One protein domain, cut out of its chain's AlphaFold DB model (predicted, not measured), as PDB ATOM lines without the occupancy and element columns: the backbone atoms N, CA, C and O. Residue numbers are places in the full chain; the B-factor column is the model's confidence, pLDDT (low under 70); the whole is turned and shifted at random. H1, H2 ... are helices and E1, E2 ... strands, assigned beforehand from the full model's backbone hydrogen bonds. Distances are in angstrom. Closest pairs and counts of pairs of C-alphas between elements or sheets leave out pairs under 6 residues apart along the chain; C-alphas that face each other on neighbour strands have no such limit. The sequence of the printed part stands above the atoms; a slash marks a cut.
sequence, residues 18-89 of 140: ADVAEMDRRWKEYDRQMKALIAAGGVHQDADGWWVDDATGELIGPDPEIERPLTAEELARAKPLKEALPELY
ATOM      1  N   ALA A  18      -5.008   9.839   6.161       95.81
ATOM      2  CA  ALA A  18      -4.554   9.570   4.801       95.81
ATOM      3  C   ALA A  18      -3.410  10.508   4.382       95.81
ATOM      4  O   ALA A  18      -2.452  10.054   3.758       95.81
ATOM      5  N   ASP A  19      -3.486  11.785   4.762       95.62
ATOM      6  CA  ASP A  19      -2.425  12.764   4.515       95.62
ATOM      7  C   ASP A  19      -1.152  12.416   5.292       95.62
ATOM      8  O   ASP A  19      -0.059  12.468   4.732       95.62
ATOM      9  N   VAL A  20      -1.282  11.979   6.549       92.50
ATOM     10  CA  VAL A  20      -0.153  11.509   7.369       92.50
ATOM     11  C   VAL A  20       0.506  10.278   6.740       92.50
ATOM     12  O   VAL A  20       1.728  10.226   6.607       92.50
ATOM     13  N   ALA A  21      -0.283   9.304   6.279       94.12
ATOM     14  CA  ALA A  21       0.251   8.118   5.611       94.12
ATOM     15  C   ALA A  21       0.961   8.457   4.284       94.12
ATOM     16  O   ALA A  21       1.994   7.865   3.952       94.12
ATOM     17  N   GLU A  22       0.431   9.417   3.521       96.69
ATOM     18  CA  GLU A  22       1.060   9.898   2.290       96.69
ATOM     19  C   GLU A  22       2.334  10.705   2.582       96.69
ATOM     20  O   GLU A  22       3.334  10.529   1.883       96.69
ATOM     21  N   MET A  23       2.355  11.521   3.640       95.50
ATOM     22  CA  MET A  23       3.562  12.195   4.126       95.50
ATOM     23  C   MET A  23       4.664  11.176   4.447       95.50
ATOM     24  O   MET A  23       5.771  11.291   3.919       95.50
ATOM     25  N   ASP A  24       4.353  10.140   5.228       94.88
ATOM     26  CA  ASP A  24       5.301   9.078   5.579       94.88
ATOM     27  C   ASP A  24       5.845   8.356   4.345       94.88
ATOM     28  O   ASP A  24       7.037   8.049   4.250       94.88
ATOM     29  N   ARG A  25       4.976   8.069   3.371       96.56
ATOM     30  CA  ARG A  25       5.379   7.452   2.107       96.56
ATOM     31  C   ARG A  25       6.327   8.364   1.325       96.56
ATOM     32  O   ARG A  25       7.342   7.879   0.821       96.56
ATOM     33  N   ARG A  26       6.013   9.660   1.211       96.88
ATOM     34  CA  ARG A  26       6.851  10.649   0.511       96.88
ATOM     35  C   ARG A  26       8.204  10.815   1.192       96.88
ATOM     36  O   ARG A  26       9.212  10.881   0.495       96.88
ATOM     37  N   TRP A  27       8.238  10.821   2.524       96.56
ATOM     38  CA  TRP A  27       9.491  10.873   3.270       96.56
ATOM     39  C   TRP A  27      10.340   9.618   3.032       96.56
ATOM     40  O   TRP A  27      11.514   9.742   2.706       96.56
ATOM     41  N   LYS A  28       9.757   8.410   3.076       96.56
ATOM     42  CA  LYS A  28      10.486   7.155   2.781       96.56
ATOM     43  C   LYS A  28      11.073   7.126   1.369       96.56
ATOM     44  O   LYS A  28      12.158   6.588   1.158       96.56
ATOM     45  N   GLU A  29      10.351   7.675   0.394       96.69
ATOM     46  CA  GLU A  29      10.861   7.829  -0.970       96.69
ATOM     47  C   GLU A  29      12.058   8.785  -1.008       96.69
ATOM     48  O   GLU A  29      13.098   8.442  -1.570       96.69
ATOM     49  N   TYR A  30      11.915   9.955  -0.386       96.50
ATOM     50  CA  TYR A  30      12.968  10.960  -0.288       96.50
ATOM     51  C   TYR A  30      14.223  10.414   0.406       96.50
ATOM     52  O   TYR A  30      15.309  10.490  -0.163       96.50
ATOM     53  N   ASP A  31      14.067   9.783   1.571       97.25
ATOM     54  CA  ASP A  31      15.142   9.151   2.339       97.25
ATOM     55  C   ASP A  31      15.895   8.108   1.504       97.25
ATOM     56  O   ASP A  31      17.123   8.131   1.416       97.25
ATOM     57  N   ARG A  32      15.168   7.233   0.798       97.25
ATOM     58  CA  ARG A  32      15.782   6.233  -0.083       97.25
ATOM     59  C   ARG A  32      16.582   6.878  -1.214       97.25
ATOM     60  O   ARG A  32      17.676   6.407  -1.526       97.25
ATOM     61  N   GLN A  33      16.041   7.918  -1.845       95.94
ATOM     62  CA  GLN A  33      16.713   8.625  -2.934       95.94
ATOM     63  C   GLN A  33      17.958   9.373  -2.443       95.94
ATOM     64  O   GLN A  33      19.005   9.283  -3.081       95.94
ATOM     65  N   MET A  34      17.870  10.051  -1.296       96.44
ATOM     66  CA  MET A  34      19.004  10.733  -0.673       96.44
ATOM     67  C   MET A  34      20.093   9.742  -0.267       96.44
ATOM     68  O   MET A  34      21.248   9.942  -0.620       96.44
ATOM     69  N   LYS A  35      19.746   8.616   0.371       95.69
ATOM     70  CA  LYS A  35      20.710   7.557   0.714       95.69
ATOM     71  C   LYS A  35      21.414   6.987  -0.512       95.69
ATOM     72  O   LYS A  35      22.620   6.761  -0.466       95.69
ATOM     73  N   ALA A  36      20.688   6.772  -1.609       95.94
ATOM     74  CA  ALA A  36      21.284   6.314  -2.861       95.94
ATOM     75  C   ALA A  36      22.260   7.349  -3.446       95.94
ATOM     76  O   ALA A  36      23.333   6.978  -3.916       95.94
ATOM     77  N   LEU A  37      21.905   8.634  -3.382       94.75
ATOM     78  CA  LEU A  37      22.736   9.744  -3.841       94.75
ATOM     79  C   LEU A  37      24.002   9.903  -2.980       94.75
ATOM     80  O   LEU A  37      25.098   9.965  -3.523       94.75
ATOM     81  N   ILE A  38      23.876   9.854  -1.653       94.75
ATOM     82  CA  ILE A  38      25.007   9.891  -0.711       94.75
ATOM     83  C   ILE A  38      25.940   8.696  -0.943       94.75
ATOM     84  O   ILE A  38      27.157   8.855  -0.996       94.75
ATOM     85  N   ALA A  39      25.380   7.495  -1.131       96.31
ATOM     86  CA  ALA A  39      26.159   6.288  -1.405       96.31
ATOM     87  C   ALA A  39      26.883   6.327  -2.762       96.31
ATOM     88  O   ALA A  39      27.936   5.704  -2.903       96.31
ATOM     89  N   ALA A  40      26.340   7.041  -3.753       95.44
ATOM     90  CA  ALA A  40      27.000   7.255  -5.041       95.44
ATOM     91  C   ALA A  40      28.219   8.194  -4.933       95.44
ATOM     92  O   ALA A  40      29.119   8.115  -5.773       95.44
ATOM     93  N   GLY A  41      28.279   9.025  -3.886       95.19
ATOM     94  CA  GLY A  41      29.353   9.984  -3.636       95.19
ATOM     95  C   GLY A  41      29.266  11.248  -4.499       95.19
ATOM     96  O   GLY A  41      28.329  11.429  -5.273       95.19
ATOM     97  N   GLY A  42      30.258  12.133  -4.356       94.75
ATOM     98  CA  GLY A  42      30.273  13.445  -5.022       94.75
ATOM     99  C   GLY A  42      29.391  14.490  -4.340       94.75
ATOM    100  O   GLY A  42      28.973  15.455  -4.981       94.75
ATOM    101  N   VAL A  43      29.086  14.275  -3.061       97.25
ATOM    102  CA  VAL A  43      28.326  15.197  -2.226       97.25
ATOM    103  C   VAL A  43      28.940  15.283  -0.836       97.25
ATOM    104  O   VAL A  43      29.479  14.295  -0.325       97.25
ATOM    105  N   HIS A  44      28.791  16.435  -0.191       96.62
ATOM    106  CA  HIS A  44      29.158  16.639   1.209       96.62
ATOM    107  C   HIS A  44      28.026  17.314   1.981       96.62
ATOM    108  O   HIS A  44      27.140  17.932   1.390       96.62
ATOM    109  N   GLN A  45      28.063  17.185   3.307       96.69
ATOM    110  CA  GLN A  45      27.169  17.909   4.200       96.69
ATOM    111  C   GLN A  45      27.849  19.196   4.678       96.69
ATOM    112  O   GLN A  45      29.017  19.168   5.075       96.69
ATOM    113  N   ASP A  46      27.137  20.318   4.623       95.25
ATOM    114  CA  ASP A  46      27.609  21.590   5.162       95.25
ATOM    115  C   ASP A  46      27.383  21.708   6.684       95.25
ATOM    116  O   ASP A  46      26.946  20.772   7.356       95.25
ATOM    117  N   ALA A  47      27.718  22.871   7.252       94.25
ATOM    118  CA  ALA A  47      27.614  23.117   8.690       94.25
ATOM    119  C   ALA A  47      26.167  23.118   9.222       94.25
ATOM    120  O   ALA A  47      25.968  22.904  10.417       94.25
ATOM    121  N   ASP A  48      25.183  23.341   8.351       90.06
ATOM    122  CA  ASP A  48      23.764  23.421   8.697       90.06
ATOM    123  C   ASP A  48      23.032  22.094   8.424       90.06
ATOM    124  O   ASP A  48      21.812  22.003   8.579       90.06
ATOM    125  N   GLY A  49      23.768  21.047   8.037       92.06
ATOM    126  CA  GLY A  49      23.213  19.724   7.777       92.06
ATOM    127  C   GLY A  49      22.637  19.553   6.369       92.06
ATOM    128  O   GLY A  49      21.925  18.575   6.129       92.06
ATOM    129  N   TRP A  50      22.931  20.462   5.436       94.75
ATOM    130  CA  TRP A  50      22.479  20.372   4.048       94.75
ATOM    131  C   TRP A  50      23.462  19.601   3.179       94.75
ATOM    132  O   TRP A  50      24.671  19.789   3.268       94.75
ATOM    133  N   TRP A  51      22.932  18.764   2.290       96.06
ATOM    134  CA  TRP A  51      23.708  18.073   1.272       96.06
ATOM    135  C   TRP A  51      23.945  18.975   0.061       96.06
ATOM    136  O   TRP A  51      23.013  19.580  -0.481       96.06
ATOM    137  N   VAL A  52      25.200  19.024  -0.375       97.12
ATOM    138  CA  VAL A  52      25.704  19.879  -1.451       97.12
ATOM    139  C   VAL A  52      26.412  19.020  -2.491       97.12
ATOM    140  O   VAL A  52      27.173  18.120  -2.141       97.12
ATOM    141  N   ASP A  53      26.169  19.302  -3.767       97.25
ATOM    142  CA  ASP A  53      26.878  18.678  -4.886       97.25
ATOM    143  C   ASP A  53      28.320  19.203  -4.985       97.25
ATOM    144  O   ASP A  53      28.533  20.405  -5.144       97.25
ATOM    145  N   ASP A  54      29.318  18.319  -4.941       96.94
ATOM    146  CA  ASP A  54      30.740  18.705  -4.945       96.94
ATOM    147  C   ASP A  54      31.173  19.356  -6.266       96.94
ATOM    148  O   ASP A  54      32.096  20.173  -6.297       96.94
ATOM    149  N   ALA A  55      30.531  18.981  -7.375       96.00
ATOM    150  CA  ALA A  55      30.914  19.439  -8.706       96.00
ATOM    151  C   ALA A  55      30.409  20.857  -9.006       96.00
ATOM    152  O   ALA A  55      31.092  21.633  -9.677       96.00
ATOM    153  N   THR A  56      29.205  21.186  -8.545       95.69
ATOM    154  CA  THR A  56      28.506  22.435  -8.874       95.69
ATOM    155  C   THR A  56      28.331  23.373  -7.685       95.69
ATOM    156  O   THR A  56      28.072  24.557  -7.895       95.69
ATOM    157  N   GLY A  57      28.469  22.877  -6.453       95.62
ATOM    158  CA  GLY A  57      28.141  23.615  -5.232       95.62
ATOM    159  C   GLY A  57      26.637  23.838  -5.038       95.62
ATOM    160  O   GLY A  57      26.241  24.677  -4.233       95.62
ATOM    161  N   GLU A  58      25.787  23.151  -5.806       95.69
ATOM    162  CA  GLU A  58      24.335  23.292  -5.710       95.69
ATOM    163  C   GLU A  58      23.795  22.577  -4.465       95.69
ATOM    164  O   GLU A  58      24.184  21.447  -4.166       95.69
ATOM    165  N   LEU A  59      22.857  23.220  -3.762       95.31
ATOM    166  CA  LEU A  59      22.139  22.601  -2.650       95.31
ATOM    167  C   LEU A  59      21.178  21.528  -3.174       95.31
ATOM    168  O   LEU A  59      20.317  21.801  -4.014       95.31
ATOM    169  N   ILE A  60      21.303  20.321  -2.635       94.81
ATOM    170  CA  ILE A  60      20.489  19.158  -2.998       94.81
ATOM    171  C   ILE A  60      19.265  19.084  -2.083       94.81
ATOM    172  O   ILE A  60      18.139  18.933  -2.556       94.81
ATOM    173  N   GLY A  61      19.482  19.232  -0.776       91.69
ATOM    174  CA  GLY A  61      18.435  19.212   0.240       91.69
ATOM    175  C   GLY A  61      18.989  18.962   1.645       91.69
ATOM    176  O   GLY A  61      20.167  18.631   1.779       91.69
ATOM    177  N   PRO A  62      18.163  19.124   2.688       93.75
ATOM    178  CA  PRO A  62      18.556  18.822   4.061       93.75
ATOM    179  C   PRO A  62      18.836  17.324   4.255       93.75
ATOM    180  O   PRO A  62      18.492  16.487   3.421       93.75
ATOM    181  N   ASP A  63      19.460  16.962   5.371       91.62
ATOM    182  CA  ASP A  63      19.542  15.564   5.784       91.62
ATOM    183  C   ASP A  63      18.136  14.952   5.984       91.62
ATOM    184  O   ASP A  63      17.296  15.575   6.645       91.62
ATOM    185  N   PRO A  64      17.851  13.737   5.471       92.94
ATOM    186  CA  PRO A  64      16.564  13.072   5.683       92.94
ATOM    187  C   PRO A  64      16.145  12.931   7.147       92.94
ATOM    188  O   PRO A  64      14.944  12.950   7.425       92.94
ATOM    189  N   GLU A  65      17.095  12.812   8.079       91.75
ATOM    190  CA  GLU A  65      16.797  12.707   9.510       91.75
ATOM    191  C   GLU A  65      16.253  14.017  10.096       91.75
ATOM    192  O   GLU A  65      15.453  13.977  11.031       91.75
ATOM    193  N   ILE A  66      16.625  15.172   9.531       91.31
ATOM    194  CA  ILE A  66      16.091  16.483   9.938       91.31
ATOM    195  C   ILE A  66      14.609  16.599   9.557       91.31
ATOM    196  O   ILE A  66      13.813  17.154  10.309       91.31
ATOM    197  N   GLU A  67      14.236  16.045   8.404       89.38
ATOM    198  CA  GLU A  67      12.889  16.132   7.827       89.38
ATOM    199  C   GLU A  67      11.979  14.948   8.202       89.38
ATOM    200  O   GLU A  67      10.851  14.842   7.712       89.38
ATOM    201  N   ARG A  68      12.452  14.018   9.042       93.62
ATOM    202  CA  ARG A  68      11.694  12.816   9.406       93.62
ATOM    203  C   ARG A  68      10.412  13.174  10.163       93.62
ATOM    204  O   ARG A  68      10.493  13.808  11.218       93.62
ATOM    205  N   PRO A  69       9.234  12.698   9.710       92.56
ATOM    206  CA  PRO A  69       8.014  12.794  10.496       92.56
ATOM    207  C   PRO A  69       8.192  12.176  11.884       92.56
ATOM    208  O   PRO A  69       8.697  11.058  12.030       92.56
ATOM    209  N   LEU A  70       7.757  12.901  12.915       90.75
ATOM    210  CA  LEU A  70       7.754  12.378  14.276       90.75
ATOM    211  C   LEU A  70       6.773  11.212  14.385       90.75
ATOM    212  O   LEU A  70       5.633  11.289  13.929       90.75
ATOM    213  N   THR A  71       7.197  10.150  15.060       89.06
ATOM    214  CA  THR A  71       6.293   9.058  15.429       89.06
ATOM    215  C   THR A  71       5.281   9.525  16.477       89.06
ATOM    216  O   THR A  71       5.531  10.462  17.241       89.06
ATOM    217  N   ALA A  72       4.146   8.827  16.583       87.38
ATOM    218  CA  ALA A  72       3.144   9.112  17.613       87.38
ATOM    219  C   ALA A  72       3.731   9.045  19.040       87.38
ATOM    220  O   ALA A  72       3.370   9.848  19.897       87.38
ATOM    221  N   GLU A  73       4.677   8.134  19.285       90.06
ATOM    222  CA  GLU A  73       5.374   7.995  20.570       90.06
ATOM    223  C   GLU A  73       6.348   9.151  20.852       90.06
ATOM    224  O   GLU A  73       6.521   9.572  21.997       90.06
ATOM    225  N   GLU A  74       7.010   9.685  19.824       91.38
ATOM    226  CA  GLU A  74       7.842  10.888  19.938       91.38
ATOM    227  C   GLU A  74       6.990  12.125  20.205       91.38
ATOM    228  O   GLU A  74       7.302  12.894  21.114       91.38
ATOM    229  N   LEU A  75       5.877  12.269  19.486       90.25
ATOM    230  CA  LEU A  75       4.952  13.380  19.666       90.25
ATOM    231  C   LEU A  75       4.283  13.349  21.047       90.25
ATOM    232  O   LEU A  75       4.165  14.386  21.694       90.25
ATOM    233  N   ALA A  76       3.917  12.167  21.549       92.88
ATOM    234  CA  ALA A  76       3.341  12.002  22.884       92.88
ATOM    235  C   ALA A  76       4.303  12.405  24.019       92.88
ATOM    236  O   ALA A  76       3.860  12.702  25.128       92.88
ATOM    237  N   ARG A  77       5.617  12.432  23.756       94.62
ATOM    238  CA  ARG A  77       6.643  12.897  24.703       94.62
ATOM    239  C   ARG A  77       6.893  14.405  24.633       94.62
ATOM    240  O   ARG A  77       7.669  14.918  25.445       94.62
ATOM    241  N   ALA A  78       6.271  15.115  23.689       93.88
ATOM    242  CA  ALA A  78       6.412  16.557  23.574       93.88
ATOM    243  C   ALA A  78       5.904  17.249  24.846       93.88
ATOM    244  O   ALA A  78       4.850  16.916  25.389       93.88
ATOM    245  N   LYS A  79       6.667  18.236  25.323       94.38
ATOM    246  CA  LYS A  79       6.318  19.026  26.505       94.38
ATOM    247  C   LYS A  79       5.876  20.426  26.097       94.38
ATOM    248  O   LYS A  79       6.442  20.986  25.154       94.38
ATOM    249  N   PRO A  80       4.929  21.040  26.823       95.25
ATOM    250  CA  PRO A  80       4.619  22.450  26.646       95.25
ATOM    251  C   PRO A  80       5.875  23.322  26.793       95.25
ATOM    252  O   PRO A  80       6.723  23.060  27.647       95.25
ATOM    253  N   LEU A  81       5.960  24.418  26.029       94.19
ATOM    254  CA  LEU A  81       7.108  25.339  26.060       94.19
ATOM    255  C   LEU A  81       7.439  25.827  27.480       94.19
ATOM    256  O   LEU A  81       8.607  25.929  27.841       94.19
ATOM    257  N   LYS A  82       6.408  26.083  28.295       95.19
ATOM    258  CA  LYS A  82       6.542  26.498  29.700       95.19
ATOM    259  C   LYS A  82       7.332  25.497  30.548       95.19
ATOM    260  O   LYS A  82       8.020  25.904  31.474       95.19
ATOM    261  N   GLU A  83       7.202  24.207  30.257       96.12
ATOM    262  CA  GLU A  83       7.890  23.142  30.985       96.12
ATOM    263  C   GLU A  83       9.267  22.850  30.390       96.12
ATOM    264  O   GLU A  83      10.213  22.601  31.130       96.12
ATOM    265  N   ALA A  84       9.387  22.887  29.059       96.31
ATOM    266  CA  ALA A  84      10.640  22.598  28.366       96.31
ATOM    267  C   ALA A  84      11.680  23.722  28.519       96.31
ATOM    268  O   ALA A  84      12.864  23.440  28.675       96.31
ATOM    269  N   LEU A  85      11.244  24.986  28.464       96.12
ATOM    270  CA  LEU A  85      12.095  26.178  28.479       96.12
ATOM    271  C   LEU A  85      11.462  27.275  29.360       96.12
ATOM    272  O   LEU A  85      10.969  28.284  28.843       96.12
ATOM    273  N   PRO A  86      11.453  27.098  30.695       94.31
ATOM    274  CA  PRO A  86      10.746  27.996  31.610       94.31
ATOM    275  C   PRO A  86      11.252  29.445  31.548       94.31
ATOM    276  O   PRO A  86      10.443  30.370  31.517       94.31
ATOM    277  N   GLU A  87      12.567  29.661  31.454       93.56
ATOM    278  CA  GLU A  87      13.153  31.011  31.401       93.56
ATOM    279  C   GLU A  87      12.739  31.782  30.139       93.56
ATOM    280  O   GLU A  87      12.344  32.948  30.214       93.56
ATOM    281  N   LEU A  88      12.759  31.110  28.981       93.00
ATOM    282  CA  LEU A  88      12.317  31.686  27.710       93.00
ATOM    283  C   LEU A  88      10.815  31.990  27.735       93.00
ATOM    284  O   LEU A  88      10.370  33.042  27.270       93.00
ATOM    285  N   TYR A  89      10.019  31.081  28.301       93.25
ATOM    286  CA  TYR A  89       8.588  31.300  28.462       93.25
ATOM    287  C   TYR A  89       8.310  32.549  29.312       93.25
ATOM    288  O   TYR A  89       7.499  33.393  28.923       93.25
TER     289      TYR A  89
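What this domain is: This is residues 18 to 89 of the 140 residues of an uncharacterized protein of Mesorhizobium composti (UniProt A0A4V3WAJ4). What shape do these atoms make? One long helix, H1, has a small three-stranded sheet, E1, E2 and E3, beside its residues 30 to 38; beyond E3 the printed part runs away from them to three short helices, H2, H3 and H4, where residues 72 to 79 and 82 to 88 stick out. What is it built of? The printed part has 72 residues, with four named helices and three named strands in the order H1 E1 E2 E3 H2 H3 H4; the class is mixed, helices and strands, and the antiparallel sheet has the order E1, E2, E3. How spread out is it? It is only just loose, close to extended, with a radius of gyration of the C-alphas of 16.4 A, and flat, spanning 46 by 35 by 16 A.

How they stand to each other: How do H1, residues 18 to 40, and the sheet of E1, residues 43 to 45, E2, residues 50 to 53, and E3, residues 59 to 62, stand? H1 only grazes the sheet, with residues 30 to 38; the closest C-alphas of H1 and E1, Leu 37 and Val 43, are 8.0 A apart. How do the strands pair? They form a meander, each strand the antiparallel neighbour of the one before: N 44 and O 52 are 3.0 A apart, and N 51 and O 61 2.8 A, both within hydrogen-bond range. What of H2, residues 72 to 76, H3, residues 81 to 84, and H4, residues 86 to 89? H2 is apart from H3; H3 and H4 are close but not clearly touching, with closest C-alphas Lys 82 and Tyr 89 5.4 A apart. Every O i to N i+4 pair is within hydrogen-bond range in H1 and H2; H3 and H4 are too short for such a pair.

Where its parts are: Where does H1 run? It goes from C-alpha 18 at (-4.554, 9.570, 4.801) to C-alpha 40 at (27.000, 7.255, -5.041), 33.1 A. How long are E2 and E3, and where does H4 end? E2 measures 10.1 A and E3 8.5 A from first to last C-alpha; H4 ends with C-alpha 89 at (8.588, 31.300, 28.462).

The domain as a whole: How far does it reach? The two C-alphas farthest apart, of Ala 55 and Glu 83, are 46.0 A apart. Are there cuts, long links or low confidence? The printed part has no cut, no link is long, and no printed residue is under 70 in pLDDT.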